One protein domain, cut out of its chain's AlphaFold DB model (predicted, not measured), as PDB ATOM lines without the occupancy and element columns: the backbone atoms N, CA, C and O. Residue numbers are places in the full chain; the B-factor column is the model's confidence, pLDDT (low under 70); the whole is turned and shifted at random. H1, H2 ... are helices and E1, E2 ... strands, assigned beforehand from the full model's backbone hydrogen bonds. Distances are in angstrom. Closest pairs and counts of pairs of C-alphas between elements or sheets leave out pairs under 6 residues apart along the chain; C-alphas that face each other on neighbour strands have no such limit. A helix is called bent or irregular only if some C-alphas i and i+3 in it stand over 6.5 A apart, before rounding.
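AT A GLANCE: This is residues 6 to 74 of the 75 residues of an uncharacterized protein of Nitrosopumilus cobalaminigenes (UniProt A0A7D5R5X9). A small, strongly twisted sheet of four strands has one helix, H1, packed over the E1 and E3 part of one face and running along those strands, while E4 and E2 are not covered by it. A long stretch with no named element, residues 13 to 29, leads from the end of E1 at one edge of the sheet to E2 at the other edge. The printed part has 69 residues, with four named strands and then one named helix along the chain, E1 E2 E3 E4 H1; the sheet's order is E1, E3, E4, E2, and it is mixed. The class is mixed, helices and strands, with under half of the residues in named elements. The whole is compact, with a radius of gyration of the C-alphas of 11.4 A and spans of 30 by 29 by 17 A.

IN THESE COORDINATES: E1, residues 6 to 12, begins with C-alpha 6 at (-0.695, 27.895, 15.827) and is 19.7 A long from first to last C-alpha. Beside it in the sheet is E3, residues 43 to 49, 18.9 A long. E4, residues 56 to 59, is 9.7 A long, and E2, residues 30 to 32, is 6.7 A long, with C-alpha 30 at (-9.442, 36.435, 7.401). H1, residues 64 to 74, is 15.7 A long and ends with C-alpha 74 at (-5.816, 19.786, 20.360).

HOW THE PARTS SIT: E1 and E2 are the edge strands of the sheet. E1 and E3 are antiparallel at 158 degrees, with N 9 and O 46 at 3.0 A and N 46 and O 9 at 2.8 A, within hydrogen-bond range. E3 and E4 form a hairpin, antiparallel at 144 degrees, with N 47 and O 57 at 2.9 A. E4 and E2 are parallel at 18 degrees, with N 31 and O 56 at 2.8 A. From edge to edge the strands' lines turn by 64 degrees. H1 is on the sheet at a height over the sheet of 9.4 A, over E1 and E3, and runs along the strands, at 13 degrees to E1 on the local plane. The closest C-alphas of E1 and H1 are those of Val 8 and Lys 72, 6.3 A apart; those of E3 and H1 are Ile 45 and Phe 68, 6.7 A apart. In H1, which is not bent, 6 of 7 O i to N i+4 pairs are within hydrogen-bond range.

THE WHOLE: The two C-alphas farthest apart are those of Asn 26 and Lys 73, at 30.9 A. The printed part has no cut. The link from E1 to E2 is long, with 17 residues, and the link from E4 to H1 is tight, with 4 residues. The mean pLDDT of the printed part is 93.0, and no printed residue is under 70.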
ATOM      1  N   ARG A   6      -1.686  27.378  14.872       93.62
ATOM      2  CA  ARG A   6      -0.695  27.895  15.827       93.62
ATOM      3  C   ARG A   6      -1.321  28.411  17.111       93.62
ATOM      4  O   ARG A   6      -0.655  28.473  18.139       93.62
ATOM      5  N   LYS A   7      -2.573  28.867  17.041       95.19
ATOM      6  CA  LYS A   7      -3.265  29.462  18.182       95.19
ATOM      7  C   LYS A   7      -4.773  29.403  18.016       95.19
ATOM      8  O   LYS A   7      -5.306  29.635  16.934       95.19
ATOM      9  N   VAL A   8      -5.449  29.173  19.135       97.00
ATOM     10  CA  VAL A   8      -6.907  29.225  19.256       97.00
ATOM     11  C   VAL A   8      -7.265  30.351  20.218       97.00
ATOM     12  O   VAL A   8      -6.725  30.432  21.322       97.00
ATOM     13  N   SER A   9      -8.162  31.248  19.812       97.00
ATOM     14  CA  SER A   9      -8.620  32.352  20.662       97.00
ATOM     15  C   SER A   9     -10.112  32.622  20.511       97.00
ATOM     16  O   SER A   9     -10.704  32.315  19.481       97.00
ATOM     17  N   GLU A  10     -10.721  33.203  21.542       97.00
ATOM     18  CA  GLU A  10     -12.088  33.721  21.482       97.00
ATOM     19  C   GLU A  10     -12.042  35.215  21.129       97.00
ATOM     20  O   GLU A  10     -11.233  35.977  21.673       97.00
ATOM     21  N   LYS A  11     -12.907  35.656  20.212       95.44
ATOM     22  CA  LYS A  11     -13.061  37.068  19.841       95.44
ATOM     23  C   LYS A  11     -14.524  37.481  19.904       95.44
ATOM     24  O   LYS A  11     -15.398  36.785  19.392       95.44
ATOM     25  N   LYS A  12     -14.782  38.661  20.477       94.38
ATOM     26  CA  LYS A  12     -16.088  39.326  20.366       94.38
ATOM     27  C   LYS A  12     -16.329  39.732  18.915       94.38
ATOM     28  O   LYS A  12     -15.416  40.211  18.243       94.38
ATOM     29  N   MET A  13     -17.560  39.552  18.453       91.19
ATOM     30  CA  MET A  13     -17.983  39.911  17.109       91.19
ATOM     31  C   MET A  13     -18.789  41.205  17.101       91.19
ATOM     32  O   MET A  13     -19.768  41.352  17.831       91.19
ATOM     33  N   GLY A  14     -18.403  42.116  16.215       87.44
ATOM     34  CA  GLY A  14     -19.090  43.370  15.939       87.44
ATOM     35  C   GLY A  14     -19.177  43.649  14.439       87.44
ATOM     36  O   GLY A  14     -18.850  42.800  13.607       87.44
ATOM     37  N   LEU A  15     -19.601  44.865  14.096       82.12
ATOM     38  CA  LEU A  15     -19.783  45.310  12.709       82.12
ATOM     39  C   LEU A  15     -18.512  45.115  11.865       82.12
ATOM     40  O   LEU A  15     -18.561  44.545  10.779       82.12
ATOM     41  N   PHE A  16     -17.358  45.485  12.421       81.88
ATOM     42  CA  PHE A  16     -16.065  45.429  11.733       81.88
ATOM     43  C   PHE A  16     -15.415  44.040  11.707       81.88
ATOM     44  O   PHE A  16     -14.437  43.834  10.996       81.88
ATOM     45  N   SER A  17     -15.943  43.063  12.450       81.62
ATOM     46  CA  SER A  17     -15.393  41.698  12.501       81.62
ATOM     47  C   SER A  17     -16.156  40.717  11.601       81.62
ATOM     48  O   SER A  17     -16.159  39.512  11.862       81.62
ATOM     49  N   GLY A  18     -16.895  41.221  10.608       84.19
ATOM     50  CA  GLY A  18     -17.673  40.389   9.688       84.19
ATOM     51  C   GLY A  18     -18.856  39.673  10.347       84.19
ATOM     52  O   GLY A  18     -19.185  38.558   9.951       84.19
ATOM     53  N   ARG A  19     -19.504  40.268  11.362       89.31
ATOM     54  CA  ARG A  19     -20.672  39.658  12.032       89.31
ATOM     55  C   ARG A  19     -21.808  39.314  11.069       89.31
ATOM     56  O   ARG A  19     -22.393  38.245  11.182       89.31
ATOM     57  N   PHE A  20     -22.070  40.183  10.101       91.00
ATOM     58  CA  PHE A  20     -23.120  39.978   9.103       91.00
ATOM     59  C   PHE A  20     -22.685  39.131   7.895       91.00
ATOM     60  O   PHE A  20     -23.474  38.926   6.980       91.00
ATOM     61  N   ARG A  21     -21.441  38.628   7.862       90.31
ATOM     62  CA  ARG A  21     -20.945  37.803   6.750       90.31
ATOM     63  C   ARG A  21     -21.218  36.332   7.003       90.31
ATOM     64  O   ARG A  21     -20.455  35.690   7.712       90.31
ATOM     65  N   ILE A  22     -22.257  35.786   6.384       92.06
ATOM     66  CA  ILE A  22     -22.602  34.367   6.543       92.06
ATOM     67  C   ILE A  22     -21.507  33.415   6.044       92.06
ATOM     68  O   ILE A  22     -21.479  32.285   6.495       92.06
ATOM     69  N   SER A  23     -20.613  33.843   5.146       93.25
ATOM     70  CA  SER A  23     -19.427  33.099   4.700       93.25
ATOM     71  C   SER A  23     -18.481  34.022   3.928       93.25
ATOM     72  O   SER A  23     -18.893  35.095   3.479       93.25
ATOM     73  N   GLY A  24     -17.239  33.576   3.736       90.88
ATOM     74  CA  GLY A  24     -16.250  34.192   2.857       90.88
ATOM     75  C   GLY A  24     -15.810  35.580   3.305       90.88
ATOM     76  O   GLY A  24     -16.360  36.169   4.228       90.88
ATOM     77  N   SER A  25     -14.781  36.133   2.675       87.69
ATOM     78  CA  SER A  25     -14.187  37.403   3.092       87.69
ATOM     79  C   SER A  25     -13.585  38.138   1.908       87.69
ATOM     80  O   SER A  25     -13.034  37.513   1.009       87.69
ATOM     81  N   ASN A  26     -13.639  39.470   1.941       83.38
ATOM     82  CA  ASN A  26     -12.938  40.315   0.967       83.38
ATOM     83  C   ASN A  26     -11.499  40.626   1.432       83.38
ATOM     84  O   ASN A  26     -10.795  41.401   0.797       83.38
ATOM     85  N   ASN A  27     -11.075  40.069   2.572       87.06
ATOM     86  CA  ASN A  27      -9.753  40.242   3.160       87.06
ATOM     87  C   ASN A  27      -8.985  38.915   3.094       87.06
ATOM     88  O   ASN A  27      -9.387  37.939   3.721       87.06
ATOM     89  N   PHE A  28      -7.830  38.904   2.428       88.31
ATOM     90  CA  PHE A  28      -6.962  37.727   2.306       88.31
ATOM     91  C   PHE A  28      -6.350  37.238   3.628       88.31
ATOM     92  O   PHE A  28      -5.732  36.177   3.664       88.31
ATOM     93  N   ARG A  29      -6.493  37.981   4.731       91.69
ATOM     94  CA  ARG A  29      -6.029  37.569   6.063       91.69
ATOM     95  C   ARG A  29      -7.063  36.761   6.841       91.69
ATOM     96  O   ARG A  29      -6.668  35.936   7.659       91.69
ATOM     97  N   ASP A  30      -8.349  37.001   6.610       93.12
ATOM     98  CA  ASP A  30      -9.442  36.435   7.401       93.12
ATOM     99  C   ASP A  30     -10.375  35.641   6.506       93.12
ATOM    100  O   ASP A  30     -10.807  36.152   5.482       93.12
ATOM    101  N   TRP A  31     -10.745  34.437   6.920       94.81
ATOM    102  CA  TRP A  31     -11.818  33.678   6.295       94.81
ATOM    103  C   TRP A  31     -12.938  33.420   7.293       94.81
ATOM    104  O   TRP A  31     -12.698  33.051   8.445       94.81
ATOM    105  N   PHE A  32     -14.170  33.608   6.838       94.62
ATOM    106  CA  PHE A  32     -15.378  33.398   7.617       94.62
ATOM    107  C   PHE A  32     -16.027  32.092   7.150       94.62
ATOM    108  O   PHE A  32     -16.455  31.997   6.004       94.62
ATOM    109  N   HIS A  33     -16.068  31.077   8.017       93.62
ATOM    110  CA  HIS A  33     -16.760  29.824   7.701       93.62
ATOM    111  C   HIS A  33     -18.261  30.068   7.505       93.62
ATOM    112  O   HIS A  33     -18.817  30.984   8.122       93.62
ATOM    113  N   PHE A  34     -18.900  29.225   6.689       95.12
ATOM    114  CA  PHE A  34     -20.336  29.293   6.458       95.12
ATOM    115  C   PHE A  34     -21.132  29.081   7.754       95.12
ATOM    116  O   PHE A  34     -21.012  28.054   8.420       95.12
ATOM    117  N   ASP A  35     -21.951  30.058   8.115       94.88
ATOM    118  CA  ASP A  35     -22.888  29.997   9.227       94.88
ATOM    119  C   ASP A  35     -24.025  31.001   8.988       94.88
ATOM    120  O   ASP A  35     -23.851  32.214   9.128       94.88
ATOM    121  N   ALA A  36     -25.211  30.488   8.657       94.69
ATOM    122  CA  ALA A  36     -26.402  31.305   8.424       94.69
ATOM    123  C   ALA A  36     -26.859  32.062   9.685       94.69
ATOM    124  O   ALA A  36     -27.417  33.153   9.593       94.69
ATOM    125  N   SER A  37     -26.580  31.517  10.873       94.56
ATOM    126  CA  SER A  37     -26.944  32.120  12.160       94.56
ATOM    127  C   SER A  37     -25.898  33.110  12.684       94.56
ATOM    128  O   SER A  37     -26.097  33.747  13.715       94.56
ATOM    129  N   ARG A  38     -24.782  33.300  11.973       92.88
ATOM    130  CA  ARG A  38     -23.694  34.198  12.382       92.88
ATOM    131  C   ARG A  38     -24.148  35.619  12.768       92.88
ATOM    132  O   ARG A  38     -23.635  36.119  13.773       92.88
ATOM    133  N   PRO A  39     -25.107  36.269  12.070       94.25
ATOM    134  CA  PRO A  39     -25.592  37.600  12.448       94.25
ATOM    135  C   PRO A  39     -26.121  37.706  13.886       94.25
ATOM    136  O   PRO A  39     -26.010  38.767  14.510       94.25
ATOM    137  N   THR A  40     -26.664  36.623  14.447       94.12
ATOM    138  CA  THR A  40     -27.212  36.611  15.814       94.12
ATOM    139  C   THR A  40     -26.137  36.359  16.873       94.12
ATOM    140  O   THR A  40     -26.326  36.702  18.039       94.12
ATOM    141  N   LYS A  41     -24.969  35.841  16.478       93.69
ATOM    142  CA  LYS A  41     -23.869  35.492  17.381       93.69
ATOM    143  C   LYS A  41     -23.003  36.708  17.713       93.69
ATOM    144  O   LYS A  41     -22.776  37.602  16.899       93.69
ATOM    145  N   ASN A  42     -22.495  36.736  18.942       93.94
ATOM    146  CA  ASN A  42     -21.685  37.831  19.484       93.94
ATOM    147  C   ASN A  42     -20.214  37.446  19.721       93.94
ATOM    148  O   ASN A  42     -19.420  38.295  20.133       93.94
ATOM    149  N   LYS A  43     -19.839  36.191  19.460       95.56
ATOM    150  CA  LYS A  43     -18.483  35.666  19.639       95.56
ATOM    151  C   LYS A  43     -18.137  34.647  18.557       95.56
ATOM    152  O   LYS A  43     -18.989  33.864  18.146       95.56
ATOM    153  N   ALA A  44     -16.867  34.620  18.170       96.62
ATOM    154  CA  ALA A  44     -16.275  33.623  17.288       96.62
ATOM    155  C   ALA A  44     -15.039  33.004  17.934       96.62
ATOM    156  O   ALA A  44     -14.341  33.645  18.724       96.62
ATOM    157  N   ILE A  45     -14.756  31.770  17.540       97.62
ATOM    158  CA  ILE A  45     -13.458  31.147  17.757       97.62
ATOM    159  C   ILE A  45     -12.606  31.487  16.537       97.62
ATOM    160  O   ILE A  45     -13.042  31.324  15.395       97.62
ATOM    161  N   VAL A  46     -11.401  31.982  16.785       96.50
ATOM    162  CA  VAL A  46     -10.427  32.318  15.751       96.50
ATOM    163  C   VAL A  46      -9.272  31.340  15.835       96.50
ATOM    164  O   VAL A  46      -8.598  31.250  16.866       96.50
ATOM    165  N   LEU A  47      -9.063  30.627  14.734       96.38
ATOM    166  CA  LEU A  47      -7.937  29.730  14.520       96.38
ATOM    167  C   LEU A  47      -6.885  30.504  13.730       96.38
ATOM    168  O   LEU A  47      -7.114  30.858  12.574       96.38
ATOM    169  N   GLU A  48      -5.759  30.815  14.363       96.38
ATOM    170  CA  GLU A  48      -4.610  31.395  13.671       96.38
ATOM    171  C   GLU A  48      -3.787  30.258  13.063       96.38
ATOM    172  O   GLU A  48      -3.361  29.344  13.776       96.38
ATOM    173  N   THR A  49      -3.580  30.307  11.751       94.88
ATOM    174  CA  THR A  49      -2.912  29.261  10.972       94.88
ATOM    175  C   THR A  49      -1.586  29.752  10.397       94.88
ATOM    176  O   THR A  49      -1.339  30.954  10.288       94.88
ATOM    177  N   ASP A  50      -0.732  28.827   9.968       94.56
ATOM    178  CA  ASP A  50       0.508  29.137   9.244       94.56
ATOM    179  C   ASP A  50       0.338  29.321   7.724       94.56
ATOM    180  O   ASP A  50       1.309  29.601   7.019       94.56
ATOM    181  N   TYR A  51      -0.894  29.213   7.222       92.50
ATOM    182  CA  TYR A  51      -1.220  29.411   5.813       92.50
ATOM    183  C   TYR A  51      -0.790  30.782   5.272       92.50
ATOM    184  O   TYR A  51      -0.800  31.802   5.965       92.50
ATOM    185  N   LYS A  52      -0.436  30.821   3.981       89.75
ATOM    186  CA  LYS A  52      -0.049  32.067   3.293       89.75
ATOM    187  C   LYS A  52      -1.240  33.011   3.100       89.75
ATOM    188  O   LYS A  52      -1.085  34.221   3.255       89.75
ATOM    189  N   ILE A  53      -2.412  32.447   2.813       89.06
ATOM    190  CA  ILE A  53      -3.694  33.138   2.635       89.06
ATOM    191  C   ILE A  53      -4.652  32.613   3.707       89.06
ATOM    192  O   ILE A  53      -4.563  31.453   4.100       89.06
ATOM    193  N   TYR A  54      -5.537  33.475   4.202       87.50
ATOM    194  CA  TYR A  54      -6.497  33.180   5.265       87.50
ATOM    195  C   TYR A  54      -5.836  32.701   6.557       87.50
ATOM    196  O   TYR A  54      -6.226  31.705   7.156       87.50
ATOM    197  N   LYS A  55      -4.853  33.483   7.016       95.00
ATOM    198  CA  LYS A  55      -4.124  33.286   8.281       95.00
ATOM    199  C   LYS A  55      -5.022  33.162   9.515       95.00
ATOM    200  O   LYS A  55      -4.549  32.749  10.569       95.00
ATOM    201  N   ARG A  56      -6.276  33.611   9.434       95.31
ATOM    202  CA  ARG A  56      -7.260  33.539  10.514       95.31
ATOM    203  C   ARG A  56      -8.555  32.942   9.992       95.31
ATOM    204  O   ARG A  56      -9.225  33.549   9.158       95.31
ATOM    205  N   LEU A  57      -8.933  31.794  10.534       95.12
ATOM    206  CA  LEU A  57     -10.215  31.156  10.261       95.12
ATOM    207  C   LEU A  57     -11.168  31.456  11.413       95.12
ATOM    208  O   LEU A  57     -10.889  31.143  12.570       95.12
ATOM    209  N   TRP A  58     -12.291  32.080  11.094       95.62
ATOM    210  CA  TRP A  58     -13.305  32.476  12.060       95.62
ATOM    211  C   TRP A  58     -14.491  31.527  11.973       95.62
ATOM    212  O   TRP A  58     -15.232  31.537  10.983       95.62
ATOM    213  N   ILE A  59     -14.700  30.771  13.045       95.94
ATOM    214  CA  ILE A  59     -15.801  29.822  13.175       95.94
ATOM    215  C   ILE A  59     -16.732  30.232  14.316       95.94
ATOM    216  O   ILE A  59     -16.318  30.787  15.338       95.94
ATOM    217  N   THR A  60     -18.009  29.941  14.137       96.25
ATOM    218  CA  THR A  60     -19.081  30.291  15.069       96.25
ATOM    219  C   THR A  60     -19.936  29.057  15.351       96.25
ATOM    220  O   THR A  60     -21.095  29.001  14.955       96.25
ATOM    221  N   PRO A  61     -19.386  28.021  16.007       95.38
ATOM    222  CA  PRO A  61     -20.135  26.796  16.267       95.38
ATOM    223  C   PRO A  61     -21.321  27.061  17.202       95.38
ATOM    224  O   PRO A  61     -21.271  27.963  18.038       95.38
ATOM    225  N   GLU A  62     -22.378  26.255  17.083       93.75
ATOM    226  CA  GLU A  62     -23.562  26.343  17.952       93.75
ATOM    227  C   GLU A  62     -23.191  26.145  19.427       93.75
ATOM    228  O   GLU A  62     -23.527  26.957  20.286       93.75
ATOM    229  N   ARG A  63     -22.402  25.103  19.722       95.88
ATOM    230  CA  ARG A  63     -21.890  24.811  21.067       95.88
ATOM    231  C   ARG A  63     -20.547  25.501  21.308       95.88
ATOM    232  O   ARG A  63     -19.519  24.839  21.440       95.88
ATOM    233  N   HIS A  64     -20.560  26.833  21.358       95.62
ATOM    234  CA  HIS A  64     -19.351  27.669  21.403       95.62
ATOM    235  C   HIS A  64     -18.328  27.235  22.465       95.62
ATOM    236  O   HIS A  64     -17.185  26.924  22.136       95.62
ATOM    237  N   VAL A  65     -18.748  27.168  23.732       96.56
ATOM    238  CA  VAL A  65     -17.863  26.851  24.867       96.56
ATOM    239  C   VAL A  65     -17.279  25.443  24.747       96.56
ATOM    240  O   VAL A  65     -16.082  25.246  24.955       96.56
ATOM    241  N   ALA A  66     -18.105  24.463  24.369       97.44
ATOM    242  CA  ALA A  66     -17.661  23.083  24.206       97.44
ATOM    243  C   ALA A  66     -16.618  22.964  23.085       97.44
ATOM    244  O   ALA A  66     -15.541  22.412  23.305       97.44
ATOM    245  N   ALA A  67     -16.901  23.541  21.913       96.56
ATOM    246  CA  ALA A  67     -15.982  23.531  20.780       96.56
ATOM    247  C   ALA A  67     -14.658  24.235  21.112       96.56
ATOM    248  O   ALA A  67     -13.591  23.700  20.826       96.56
ATOM    249  N   PHE A  68     -14.713  25.396  21.769       97.19
ATOM    250  CA  PHE A  68     -13.520  26.137  22.174       97.19
ATOM    251  C   PHE A  68     -12.630  25.330  23.125       97.19
ATOM    252  O   PHE A  68     -11.423  25.231  22.907       97.19
ATOM    253  N   ASN A  69     -13.225  24.696  24.138       96.69
ATOM    254  CA  ASN A  69     -12.496  23.873  25.099       96.69
ATOM    255  C   ASN A  69     -11.870  22.630  24.459       96.69
ATOM    256  O   ASN A  69     -10.773  22.239  24.848       96.69
ATOM    257  N   ILE A  70     -12.547  22.015  23.486       95.50
ATOM    258  CA  ILE A  70     -11.995  20.891  22.721       95.50
ATOM    259  C   ILE A  70     -10.809  21.370  21.882       95.50
ATOM    260  O   ILE A  70      -9.725  20.808  21.985       95.50
ATOM    261  N   LEU A  71     -10.978  22.442  21.103       94.19
ATOM    262  CA  LEU A  71      -9.930  22.967  20.223       94.19
ATOM    263  C   LEU A  71      -8.675  23.385  20.997       94.19
ATOM    264  O   LEU A  71      -7.571  23.092  20.555       94.19
ATOM    265  N   LYS A  72      -8.831  23.986  22.183       93.94
ATOM    266  CA  LYS A  72      -7.708  24.334  23.069       93.94
ATOM    267  C   LYS A  72      -6.906  23.137  23.588       93.94
ATOM    268  O   LYS A  72      -5.803  23.348  24.066       93.94
ATOM    269  N   LYS A  73      -7.459  21.922  23.573       93.62
ATOM    270  CA  LYS A  73      -6.743  20.699  23.983       93.62
ATOM    271  C   LYS A  73      -5.998  20.036  22.823       93.62
ATOM    272  O   LYS A  73      -5.200  19.138  23.056       93.62
ATOM    273  N   LEU A  74      -6.319  20.417  21.586       88.62
ATOM    274  CA  LEU A  74      -5.816  19.786  20.360       88.62
ATOM    275  C   LEU A  74      -4.679  20.572  19.686       88.62
ATOM    276  O   LEU A  74      -4.086  20.059  18.728       88.62
TER     277      LEU A  74